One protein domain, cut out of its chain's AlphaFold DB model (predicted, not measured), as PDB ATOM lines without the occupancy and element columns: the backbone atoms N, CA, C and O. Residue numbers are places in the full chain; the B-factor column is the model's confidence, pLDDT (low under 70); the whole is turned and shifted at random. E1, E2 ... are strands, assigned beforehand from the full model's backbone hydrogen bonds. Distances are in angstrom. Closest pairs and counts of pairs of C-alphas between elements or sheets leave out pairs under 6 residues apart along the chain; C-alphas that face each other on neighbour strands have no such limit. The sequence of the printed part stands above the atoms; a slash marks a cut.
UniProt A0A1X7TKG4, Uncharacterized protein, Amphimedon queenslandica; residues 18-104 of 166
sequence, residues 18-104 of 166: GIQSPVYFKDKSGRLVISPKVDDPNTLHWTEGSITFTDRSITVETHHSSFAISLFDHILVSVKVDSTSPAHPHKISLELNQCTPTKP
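AT A GLANCE: This is residues 18 to 104 of the 166 residues of an uncharacterized protein of Amphimedon queenslandica (UniProt A0A1X7TKG4). With little regular structure, the domain is a loose V: the three-strand sheet E1 to E3 makes one arm, the strand hairpin E4 and E5 the other, and the unnamed stretch 18 to 49 runs between them. The printed part has 87 residues, 28 of them in five named strands, and no named helix: all strand, antiparallel, in the orders E1, E2, E3 and E4, E5. It is loose, with a radius of gyration of the C-alphas of 15.4 A and spans of 43 by 37 by 25 A.

HOW THE PARTS SIT: After residue 49, find E1, residues 50 to 53, E2, 57 to 62, and E3, 65 to 70, a meander of two hairpins, each strand the antiparallel neighbour of the one before. Look for N 52 and O 59, 2.8 A apart, and N 60 and O 67, 2.8 A, within hydrogen-bond range. Then E4, residues 77 to 82, and E5, 91 to 96, form an antiparallel hairpin at 153 degrees, with N 80 and O 93 at 2.8 A. E4 and E5 are apart from E1, E2 and E3.

IN THESE COORDINATES: Find C-alpha 50 at (-18.772, 44.274, 20.895), where E1 begins its 10.0 A. E2 spans 16.4 A, E3 16.9 A, E4 15.5 A and E5 16.5 A, ending at (-18.092, 31.193, 8.275).

THE WHOLE: The printed part has no cut and no long link. Residues 37 to 43 and 84 to 89 stand free; pLDDT is under 70 at 28 to 49, 83 to 89, 99 and 104.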
ATOM      1  N   GLY A  18      -8.707  17.460   5.967       72.25
ATOM      2  CA  GLY A  18      -7.447  17.746   6.670       72.25
ATOM      3  C   GLY A  18      -6.879  19.155   6.441       72.25
ATOM      4  O   GLY A  18      -5.746  19.425   6.825       72.25
ATOM      5  N   ILE A  19      -7.643  20.060   5.822       77.12
ATOM      6  CA  ILE A  19      -7.197  21.414   5.473       77.12
ATOM      7  C   ILE A  19      -7.308  22.331   6.695       77.12
ATOM      8  O   ILE A  19      -8.373  22.437   7.303       77.12
ATOM      9  N   GLN A  20      -6.223  23.039   7.009       81.06
ATOM     10  CA  GLN A  20      -6.193  24.112   8.003       81.06
ATOM     11  C   GLN A  20      -6.158  25.464   7.288       81.06
ATOM     12  O   GLN A  20      -5.308  25.693   6.430       81.06
ATOM     13  N   SER A  21      -7.089  26.361   7.611       78.69
ATOM     14  CA  SER A  21      -7.143  27.702   7.023       78.69
ATOM     15  C   SER A  21      -7.829  28.676   7.987       78.69
ATOM     16  O   SER A  21      -8.778  28.273   8.668       78.69
ATOM     17  N   PRO A  22      -7.357  29.933   8.090       80.62
ATOM     18  CA  PRO A  22      -7.990  30.929   8.941       80.62
ATOM     19  C   PRO A  22      -9.384  31.291   8.422       80.62
ATOM     20  O   PRO A  22      -9.625  31.378   7.216       80.62
ATOM     21  N   VAL A  23     -10.291  31.558   9.360       80.44
ATOM     22  CA  VAL A  23     -11.629  32.085   9.091       80.44
ATOM     23  C   VAL A  23     -11.712  33.473   9.701       80.44
ATOM     24  O   VAL A  23     -11.313  33.681  10.844       80.44
ATOM     25  N   TYR A  24     -12.240  34.419   8.934       78.75
ATOM     26  CA  TYR A  24     -12.391  35.802   9.368       78.75
ATOM     27  C   TYR A  24     -13.863  36.138   9.562       78.75
ATOM     28  O   TYR A  24     -14.703  35.762   8.741       78.75
ATOM     29  N   PHE A  25     -14.165  36.896  10.614       75.69
ATOM     30  CA  PHE A  25     -15.485  37.487  10.782       75.69
ATOM     31  C   PHE A  25     -15.678  38.596   9.756       75.69
ATOM     32  O   PHE A  25     -14.795  39.430   9.545       75.69
ATOM     33  N   LYS A  26     -16.837  38.588   9.104       74.31
ATOM     34  CA  LYS A  26     -17.241  39.610   8.145       74.31
ATOM     35  C   LYS A  26     -18.584  40.189   8.568       74.31
ATOM     36  O   LYS A  26     -19.424  39.467   9.103       74.31
ATOM     37  N   ASP A  27     -18.782  41.479   8.335       70.06
ATOM     38  CA  ASP A  27     -20.089  42.108   8.503       70.06
ATOM     39  C   ASP A  27     -21.058  41.678   7.380       70.06
ATOM     40  O   ASP A  27     -20.689  40.967   6.441       70.06
ATOM     41  N   LYS A  28     -22.317  42.133   7.446       67.44
ATOM     42  CA  LYS A  28     -23.334  41.837   6.415       67.44
ATOM     43  C   LYS A  28     -22.967  42.368   5.021       67.44
ATOM     44  O   LYS A  28     -23.546  41.920   4.038       67.44
ATOM     45  N   SER A  29     -22.030  43.312   4.928       65.88
ATOM     46  CA  SER A  29     -21.499  43.843   3.668       65.88
ATOM     47  C   SER A  29     -20.277  43.068   3.156       65.88
ATOM     48  O   SER A  29     -19.741  43.387   2.098       65.88
ATOM     49  N   GLY A  30     -19.841  42.034   3.885       63.50
ATOM     50  CA  GLY A  30     -18.679  41.219   3.555       63.50
ATOM     51  C   GLY A  30     -17.343  41.848   3.959       63.50
ATOM     52  O   GLY A  30     -16.294  41.301   3.608       63.50
ATOM     53  N   ARG A  31     -17.349  42.970   4.690       65.44
ATOM     54  CA  ARG A  31     -16.125  43.623   5.171       65.44
ATOM     55  C   ARG A  31     -15.593  42.889   6.384       65.44
ATOM     56  O   ARG A  31     -16.353  42.508   7.268       65.44
ATOM     57  N   LEU A  32     -14.280  42.702   6.415       64.56
ATOM     58  CA  LEU A  32     -13.606  42.026   7.512       64.56
ATOM     59  C   LEU A  32     -13.779  42.842   8.796       64.56
ATOM     60  O   LEU A  32     -13.424  44.019   8.839       64.56
ATOM     61  N   VAL A  33     -14.321  42.211   9.831       65.69
ATOM     62  CA  VAL A  33     -14.425  42.815  11.155       65.69
ATOM     63  C   VAL A  33     -13.064  42.645  11.819       65.69
ATOM     64  O   VAL A  33     -12.753  41.595  12.376       65.69
ATOM     65  N   ILE A  34     -12.203  43.649  11.652       54.66
ATOM     66  CA  ILE A  34     -10.877  43.680  12.274       54.66
ATOM     67  C   ILE A  34     -11.077  44.019  13.753       54.66
ATOM     68  O   ILE A  34     -11.622  45.071  14.079       54.66
ATOM     69  N   SER A  35     -10.640  43.131  14.645       51.62
ATOM     70  CA  SER A  35     -10.535  43.431  16.073       51.62
ATOM     71  C   SER A  35      -9.527  44.561  16.289       51.62
ATOM     72  O   SER A  35      -8.460  44.534  15.666       51.62
ATOM     73  N   PRO A  36      -9.789  45.527  17.178       45.22
ATOM     74  CA  PRO A  36      -8.810  46.562  17.458       45.22
ATOM     75  C   PRO A  36      -7.539  45.942  18.058       45.22
ATOM     76  O   PRO A  36      -7.606  45.069  18.924       45.22
ATOM     77  N   LYS A  37      -6.371  46.388  17.579       45.31
ATOM     78  CA  LYS A  37      -5.093  46.120  18.247       45.31
ATOM     79  C   LYS A  37      -5.135  46.777  19.626       45.31
ATOM     80  O   LYS A  37      -5.321  47.988  19.722       45.31
ATOM     81  N   VAL A  38      -4.974  45.976  20.674       50.06
ATOM     82  CA  VAL A  38      -4.840  46.459  22.050       50.06
ATOM     83  C   VAL A  38      -3.385  46.862  22.260       50.06
ATOM     84  O   VAL A  38      -2.604  46.087  22.795       50.06
ATOM     85  N   ASP A  39      -3.021  48.054  21.793       51.16
ATOM     86  CA  ASP A  39      -1.716  48.654  22.107       51.16
ATOM     87  C   ASP A  39      -1.847  49.839  23.087       51.16
ATOM     88  O   ASP A  39      -0.840  50.307  23.611       51.16
ATOM     89  N   ASP A  40      -3.068  50.295  23.409       50.03
ATOM     90  CA  ASP A  40      -3.286  51.383  24.371       50.03
ATOM     91  C   ASP A  40      -4.612  51.213  25.153       50.03
ATOM     92  O   ASP A  40      -5.688  51.241  24.543       50.03
ATOM     93  N   PRO A  41      -4.589  51.026  26.491       53.59
ATOM     94  CA  PRO A  41      -5.798  50.858  27.304       53.59
ATOM     95  C   PRO A  41      -6.692  52.108  27.359       53.59
ATOM     96  O   PRO A  41      -7.837  52.003  27.795       53.59
ATOM     97  N   ASN A  42      -6.204  53.269  26.907       53.72
ATOM     98  CA  ASN A  42      -6.935  54.536  26.985       53.72
ATOM     99  C   ASN A  42      -7.521  55.041  25.660       53.72
ATOM    100  O   ASN A  42      -8.151  56.099  25.649       53.72
ATOM    101  N   THR A  43      -7.385  54.289  24.565       51.75
ATOM    102  CA  THR A  43      -7.955  54.692  23.273       51.75
ATOM    103  C   THR A  43      -8.717  53.538  22.624       51.75
ATOM    104  O   THR A  43      -8.277  52.961  21.632       51.75
ATOM    105  N   LEU A  44      -9.890  53.194  23.165       48.47
ATOM    106  CA  LEU A  44     -10.802  52.253  22.513       48.47
ATOM    107  C   LEU A  44     -12.248  52.743  22.569       48.47
ATOM    108  O   LEU A  44     -12.896  52.686  23.609       48.47
ATOM    109  N   HIS A  45     -12.783  53.157  21.421       50.09
ATOM    110  CA  HIS A  45     -14.224  53.321  21.260       50.09
ATOM    111  C   HIS A  45     -14.687  52.781  19.910       50.09
ATOM    112  O   HIS A  45     -14.575  53.465  18.896       50.09
ATOM    113  N   TRP A  46     -15.269  51.579  19.934       47.16
ATOM    114  CA  TRP A  46     -16.324  51.205  18.992       47.16
ATOM    115  C   TRP A  46     -17.513  50.570  19.729       47.16
ATOM    116  O   TRP A  46     -17.394  49.534  20.382       47.16
ATOM    117  N   THR A  47     -18.636  51.279  19.624       52.50
ATOM    118  CA  THR A  47     -20.050  50.935  19.858       52.50
ATOM    119  C   THR A  47     -20.644  50.258  18.609       52.50
ATOM    120  O   THR A  47     -19.967  50.105  17.601       52.50
ATOM    121  N   GLU A  48     -21.931  49.925  18.531       55.03
ATOM    122  CA  GLU A  48     -22.627  49.062  19.472       55.03
ATOM    123  C   GLU A  48     -22.807  47.712  18.776       55.03
ATOM    124  O   GLU A  48     -23.165  47.593  17.601       55.03
ATOM    125  N   GLY A  49     -22.469  46.704  19.563       65.31
ATOM    126  CA  GLY A  49     -21.970  45.420  19.144       65.31
ATOM    127  C   GLY A  49     -20.474  45.308  19.421       65.31
ATOM    128  O   GLY A  49     -19.667  46.027  18.841       65.31
ATOM    129  N   SER A  50     -20.123  44.455  20.378       73.81
ATOM    130  CA  SER A  50     -18.772  44.274  20.895       73.81
ATOM    131  C   SER A  50     -18.238  42.902  20.493       73.81
ATOM    132  O   SER A  50     -18.987  41.933  20.377       73.81
ATOM    133  N   ILE A  51     -16.929  42.810  20.273       77.88
ATOM    134  CA  ILE A  51     -16.246  41.524  20.131       77.88
ATOM    135  C   ILE A  51     -15.257  41.410  21.275       77.88
ATOM    136  O   ILE A  51     -14.352  42.232  21.405       77.88
ATOM    137  N   THR A  52     -15.436  40.386  22.099       79.88
ATOM    138  CA  THR A  52     -14.542  40.068  23.207       79.88
ATOM    139  C   THR A  52     -13.805  38.773  22.914       79.88
ATOM    140  O   THR A  52     -14.370  37.805  22.399       79.88
ATOM    141  N   PHE A  53     -12.518  38.778  23.233       80.75
ATOM    142  CA  PHE A  53     -11.622  37.650  23.037       80.75
ATOM    143  C   PHE A  53     -11.175  37.154  24.404       80.75
ATOM    144  O   PHE A  53     -10.740  37.936  25.248       80.75
ATOM    145  N   THR A  54     -11.276  35.851  24.611       83.75
ATOM    146  CA  THR A  54     -10.606  35.149  25.703       83.75
ATOM    147  C   THR A  54      -9.590  34.184  25.108       83.75
ATOM    148  O   THR A  54      -9.607  33.917  23.905       83.75
ATOM    149  N   ASP A  55      -8.763  33.573  25.951       83.00
ATOM    150  CA  ASP A  55      -7.809  32.539  25.528       83.00
ATOM    151  C   ASP A  55      -8.462  31.371  24.769       83.00
ATOM    152  O   ASP A  55      -7.775  30.590  24.110       83.00
ATOM    153  N   ARG A  56      -9.782  31.183  24.912       84.50
ATOM    154  CA  ARG A  56     -10.488  30.008  24.387       84.50
ATOM    155  C   ARG A  56     -11.779  30.308  23.656       84.50
ATOM    156  O   ARG A  56     -12.410  29.364  23.190       84.50
ATOM    157  N   SER A  57     -12.200  31.559  23.574       85.62
ATOM    158  CA  SER A  57     -13.468  31.899  22.945       85.62
ATOM    159  C   SER A  57     -13.472  33.301  22.376       85.62
ATOM    160  O   SER A  57     -12.755  34.194  22.828       85.62
ATOM    161  N   ILE A  58     -14.332  33.473  21.386       85.69
ATOM    162  CA  ILE A  58     -14.686  34.756  20.809       85.69
ATOM    163  C   ILE A  58     -16.175  34.929  21.057       85.69
ATOM    164  O   ILE A  58     -16.969  34.088  20.630       85.69
ATOM    165  N   THR A  59     -16.547  36.007  21.735       83.25
ATOM    166  CA  THR A  59     -17.945  36.376  21.949       83.25
ATOM    167  C   THR A  59     -18.225  37.648  21.177       83.25
ATOM    168  O   THR A  59     -17.519  38.642  21.328       83.25
ATOM    169  N   VAL A  60     -19.261  37.610  20.352       81.75
ATOM    170  CA  VAL A  60     -19.759  38.754  19.602       81.75
ATOM    171  C   VAL A  60     -21.125  39.098  20.155       81.75
ATOM    172  O   VAL A  60     -22.081  38.336  20.021       81.75
ATOM    173  N   GLU A  61     -21.213  40.260  20.773       77.25
ATOM    174  CA  GLU A  61     -22.461  40.873  21.178       77.25
ATOM    175  C   GLU A  61     -22.839  41.919  20.132       77.25
ATOM    176  O   GLU A  61     -21.985  42.561  19.540       77.25
ATOM    177  N   THR A  62     -24.122  42.076  19.858       75.44
ATOM    178  CA  THR A  62     -24.718  43.106  19.001       75.44
ATOM    179  C   THR A  62     -26.001  43.558  19.682       75.44
ATOM    180  O   THR A  62     -26.564  42.795  20.465       75.44
ATOM    181  N   HIS A  63     -26.527  44.734  19.336       70.44
ATOM    182  CA  HIS A  63     -27.825  45.220  19.835       70.44
ATOM    183  C   HIS A  63     -28.967  44.185  19.806       70.44
ATOM    184  O   HIS A  63     -29.921  44.280  20.574       70.44
ATOM    185  N   HIS A  64     -28.920  43.238  18.864       70.44
ATOM    186  CA  HIS A  64     -30.021  42.318  18.581       70.44
ATOM    187  C   HIS A  64     -29.670  40.845  18.797       70.44
ATOM    188  O   HIS A  64     -30.550  39.992  18.724       70.44
ATOM    189  N   SER A  65     -28.394  40.516  19.001       71.25
ATOM    190  CA  SER A  65     -27.948  39.129  19.109       71.25
ATOM    191  C   SER A  65     -26.603  39.022  19.812       71.25
ATOM    192  O   SER A  65     -25.733  39.864  19.620       71.25
ATOM    193  N   SER A  66     -26.422  37.959  20.585       78.44
ATOM    194  CA  SER A  66     -25.135  37.586  21.164       78.44
ATOM    195  C   SER A  66     -24.825  36.151  20.764       78.44
ATOM    196  O   SER A  66     -25.697  35.281  20.837       78.44
ATOM    197  N   PHE A  67     -23.608  35.905  20.290       81.88
ATOM    198  CA  PHE A  67     -23.121  34.567  19.985       81.88
ATOM    199  C   PHE A  67     -21.682  34.401  20.460       81.88
ATOM    200  O   PHE A  67     -20.911  35.356  20.509       81.88
ATOM    201  N   ALA A  68     -21.309  33.167  20.779       85.06
ATOM    202  CA  ALA A  68     -19.953  32.820  21.161       85.06
ATOM    203  C   ALA A  68     -19.498  31.575  20.405       85.06
ATOM    204  O   ALA A  68     -20.272  30.635  20.215       85.06
ATOM    205  N   ILE A  69     -18.235  31.582  19.990       85.81
ATOM    206  CA  ILE A  69     -17.546  30.437  19.399       85.81
ATOM    207  C   ILE A  69     -16.329  30.156  20.266       85.81
ATOM    208  O   ILE A  69     -15.490  31.031  20.484       85.81
ATOM    209  N   SER A  70     -16.240  28.936  20.774       87.81
ATOM    210  CA  SER A  70     -15.139  28.459  21.599       87.81
ATOM    211  C   SER A  70     -14.213  27.542  20.811       87.81
ATOM    212  O   SER A  70     -14.578  26.955  19.791       87.81
ATOM    213  N   LEU A  71     -12.990  27.378  21.308       86.88
ATOM    214  CA  LEU A  71     -12.102  26.327  20.835       86.88
ATOM    215  C   LEU A  71     -12.820  24.974  20.917       86.88
ATOM    216  O   LEU A  71     -13.467  24.665  21.917       86.88
ATOM    217  N   PHE A  72     -12.643  24.165  19.874       86.25
ATOM    218  CA  PHE A  72     -13.255  22.840  19.696       86.25
ATOM    219  C   PHE A  72     -14.757  22.830  19.378       86.25
ATOM    220  O   PHE A  72     -15.327  21.745  19.245       86.25
ATOM    221  N   ASP A  73     -15.386  23.990  19.183       84.50
ATOM    222  CA  ASP A  73     -16.743  24.040  18.647       84.50
ATOM    223  C   ASP A  73     -16.784  23.568  17.190       84.50
ATOM    224  O   ASP A  73     -15.935  23.904  16.361       84.50
ATOM    225  N   HIS A  74     -17.816  22.795  16.858       86.38
ATOM    226  CA  HIS A  74     -18.076  22.390  15.484       86.38
ATOM    227  C   HIS A  74     -18.838  23.505  14.769       86.38
ATOM    228  O   HIS A  74     -20.023  23.720  15.027       86.38
ATOM    229  N   ILE A  75     -18.171  24.196  13.851       82.81
ATOM    230  CA  ILE A  75     -18.746  25.305  13.083       82.81
ATOM    231  C   ILE A  75     -19.058  24.897  11.644       82.81
ATOM    232  O   ILE A  75     -18.451  23.981  11.086       82.81
ATOM    233  N   LEU A  76     -20.005  25.604  11.025       83.94
ATOM    234  CA  LEU A  76     -20.332  25.419   9.619       83.94
ATOM    235  C   LEU A  76     -19.564  26.431   8.764       83.94
ATOM    236  O   LEU A  76     -19.768  27.641   8.889       83.94
ATOM    237  N   VAL A  77     -18.729  25.922   7.862       82.12
ATOM    238  CA  VAL A  77     -17.941  26.732   6.927       82.12
ATOM    239  C   VAL A  77     -18.253  26.369   5.479       82.12
ATOM    240  O   VAL A  77     -18.629  25.236   5.175       82.12
ATOM    241  N   SER A  78     -18.104  27.332   4.577       83.50
ATOM    242  CA  SER A  78     -18.051  27.100   3.135       83.50
ATOM    243  C   SER A  78     -16.606  27.178   2.652       83.50
ATOM    244  O   SER A  78     -15.803  27.959   3.161       83.50
ATOM    245  N   VAL A  79     -16.267  26.336   1.675       84.31
ATOM    246  CA  VAL A  79     -14.951  26.324   1.033       84.31
ATOM    247  C   VAL A  79     -15.062  27.103  -0.268       84.31
ATOM    248  O   VAL A  79     -15.864  26.753  -1.133       84.31
ATOM    249  N   LYS A  80     -14.253  28.149  -0.415       82.88
ATOM    250  CA  LYS A  80     -14.141  28.930  -1.644       82.88
ATOM    251  C   LYS A  80     -12.752  28.766  -2.233       82.88
ATOM    252  O   LYS A  80     -11.754  28.996  -1.552       82.88
ATOM    253  N   VAL A  81     -12.703  28.394  -3.506       82.12
ATOM    254  CA  VAL A  81     -11.468  28.341  -4.288       82.12
ATOM    255  C   VAL A  81     -11.393  29.614  -5.111       82.12
ATOM    256  O   VAL A  81     -12.210  29.833  -6.001       82.12
ATOM    257  N   ASP A  82     -10.423  30.457  -4.799       75.12
ATOM    258  CA  ASP A  82     -10.113  31.638  -5.581       75.12
ATOM    259  C   ASP A  82      -9.054  31.274  -6.626       75.12
ATOM    260  O   ASP A  82      -7.913  30.930  -6.305       75.12
ATOM    261  N   SER A  83      -9.477  31.283  -7.886       69.31
ATOM    262  CA  SER A  83      -8.647  31.004  -9.068       69.31
ATOM    263  C   SER A  83      -8.296  32.282  -9.831       69.31
ATOM    264  O   SER A  83      -7.737  32.216 -10.921       69.31
ATOM    265  N   THR A  84      -8.678  33.450  -9.307       67.88
ATOM    266  CA  THR A  84      -8.698  34.696 -10.084       67.88
ATOM    267  C   THR A  84      -7.365  35.435 -10.109       67.88
ATOM    268  O   THR A  84      -7.228  36.400 -10.856       67.88
ATOM    269  N   SER A  85      -6.364  34.989  -9.341       62.88
ATOM    270  CA  SER A  85      -5.049  35.630  -9.309       62.88
ATOM    271  C   SER A  85      -4.115  35.067 -10.387       62.88
ATOM    272  O   SER A  85      -3.752  33.894 -10.317       62.88
ATOM    273  N   PRO A  86      -3.627  35.891 -11.334       63.12
ATOM    274  CA  PRO A  86      -2.609  35.465 -12.297       63.12
ATOM    275  C   PRO A  86      -1.229  35.238 -11.659       63.12
ATOM    276  O   PRO A  86      -0.361  34.627 -12.274       63.12
ATOM    277  N   ALA A  87      -1.003  35.765 -10.449       63.69
ATOM    278  CA  ALA A  87       0.306  35.804  -9.791       63.69
ATOM    279  C   ALA A  87       0.463  34.770  -8.663       63.69
ATOM    280  O   ALA A  87       1.569  34.583  -8.151       63.69
ATOM    281  N   HIS A  88      -0.621  34.107  -8.252       58.03
ATOM    282  CA  HIS A  88      -0.611  33.177  -7.128       58.03
ATOM    283  C   HIS A  88      -1.330  31.870  -7.472       58.03
ATOM    284  O   HIS A  88      -2.337  31.890  -8.177       58.03
ATOM    285  N   PRO A  89      -0.843  30.725  -6.960       63.62
ATOM    286  CA  PRO A  89      -1.550  29.460  -7.098       63.62
ATOM    287  C   PRO A  89      -2.930  29.547  -6.434       63.62
ATOM    288  O   PRO A  89      -3.111  30.283  -5.463       63.62
ATOM    289  N   HIS A  90      -3.885  28.777  -6.967       73.31
ATOM    290  CA  HIS A  90      -5.258  28.641  -6.472       73.31
ATOM    291  C   HIS A  90      -5.328  28.734  -4.941       73.31
ATOM    292  O   HIS A  90      -4.744  27.910  -4.232       73.31
ATOM    293  N   LYS A  91      -6.047  29.734  -4.424       74.00
ATOM    294  CA  LYS A  91      -6.156  29.976  -2.984       74.00
ATOM    295  C   LYS A  91      -7.438  29.352  -2.457       74.00
ATOM    296  O   LYS A  91      -8.528  29.666  -2.920       74.00
ATOM    297  N   ILE A  92      -7.316  28.505  -1.442       78.31
ATOM    298  CA  ILE A  92      -8.472  27.982  -0.713       78.31
ATOM    299  C   ILE A  92      -8.750  28.907   0.472       78.31
ATOM    300  O   ILE A  92      -7.868  29.182   1.285       78.31
ATOM    301  N   SER A  93      -9.984  29.383   0.574       78.75
ATOM    302  CA  SER A  93     -10.472  30.208   1.675       78.75
ATOM    303  C   SER A  93     -11.681  29.553   2.327       78.75
ATOM    304  O   SER A  93     -12.489  28.905   1.659       78.75
ATOM    305  N   LEU A  94     -11.778  29.696   3.646       82.12
ATOM    306  CA  LEU A  94     -12.919  29.233   4.420       82.12
ATOM    307  C   LEU A  94     -13.747  30.441   4.845       82.12
ATOM    308  O   LEU A  94     -13.208  31.424   5.359       82.12
ATOM    309  N   GLU A  95     -15.057  30.370   4.644       81.69
ATOM    310  CA  GLU A  95     -15.988  31.394   5.110       81.69
ATOM    311  C   GLU A  95     -16.953  30.821   6.139       81.69
ATOM    312  O   GLU A  95     -17.499  29.731   5.963       81.69
ATOM    313  N   LEU A  96     -17.157  31.566   7.226       79.81
ATOM    314  CA  LEU A  96     -18.092  31.193   8.275       79.81
ATOM    315  C   LEU A  96     -19.523  31.372   7.765       79.81
ATOM    316  O   LEU A  96     -19.931  32.485   7.442       79.81
ATOM    317  N   ASN A  97     -20.293  30.287   7.719       75.56
ATOM    318  CA  ASN A  97     -21.686  30.350   7.271       75.56
ATOM    319  C   ASN A  97     -22.623  30.747   8.413       75.56
ATOM    320  O   ASN A  97     -23.642  31.394   8.192       75.56
ATOM    321  N   GLN A  98     -22.306  30.298   9.630       72.38
ATOM    322  CA  GLN A  98     -23.115  30.529  10.818       72.38
ATOM    323  C   GLN A  98     -22.223  30.788  12.022       72.38
ATOM    324  O   GLN A  98     -21.238  30.091  12.251       72.38
ATOM    325  N   CYS A  99     -22.629  31.773  12.812       68.81
ATOM    326  CA  CYS A  99     -21.943  32.188  14.026       68.81
ATOM    327  C   CYS A  99     -22.341  31.371  15.267       68.81
ATOM    328  O   CYS A  99     -21.888  31.657  16.371       68.81
ATOM    329  N   THR A 100     -23.194  30.360  15.092       76.12
ATOM    330  CA  THR A 100     -23.628  29.451  16.154       76.12
ATOM    331  C   THR A 100     -22.995  28.076  15.966       76.12
ATOM    332  O   THR A 100     -23.172  27.476  14.898       76.12
ATOM    333  N   PRO A 101     -22.310  27.541  16.991       79.50
ATOM    334  CA  PRO A 101     -21.821  26.172  16.980       79.50
ATOM    335  C   PRO A 101     -22.941  25.169  16.702       79.50
ATOM    336  O   PRO A 101     -24.052  25.268  17.230       79.50
ATOM    337  N   THR A 102     -22.640  24.169  15.882       78.44
ATOM    338  CA  THR A 102     -23.542  23.041  15.660       78.44
ATOM    339  C   THR A 102     -23.556  22.165  16.906       78.44
ATOM    340  O   THR A 102     -22.512  21.741  17.405       78.44
ATOM    341  N   LYS A 103     -24.753  21.881  17.428       71.00
ATOM    342  CA  LYS A 103     -24.886  20.856  18.462       71.00
ATOM    343  C   LYS A 103     -24.574  19.508  17.813       71.00
ATOM    344  O   LYS A 103     -25.106  19.239  16.732       71.00
ATOM    345  N   PRO A 104     -23.751  18.653  18.438       58.16
ATOM    346  CA  PRO A 104     -23.631  17.286  17.974       58.16
ATOM    347  C   PRO A 104     -25.030  16.672  18.027       58.16
ATOM    348  O   PRO A 104     -25.658  16.633  19.085       58.16
TER     349      PRO A 104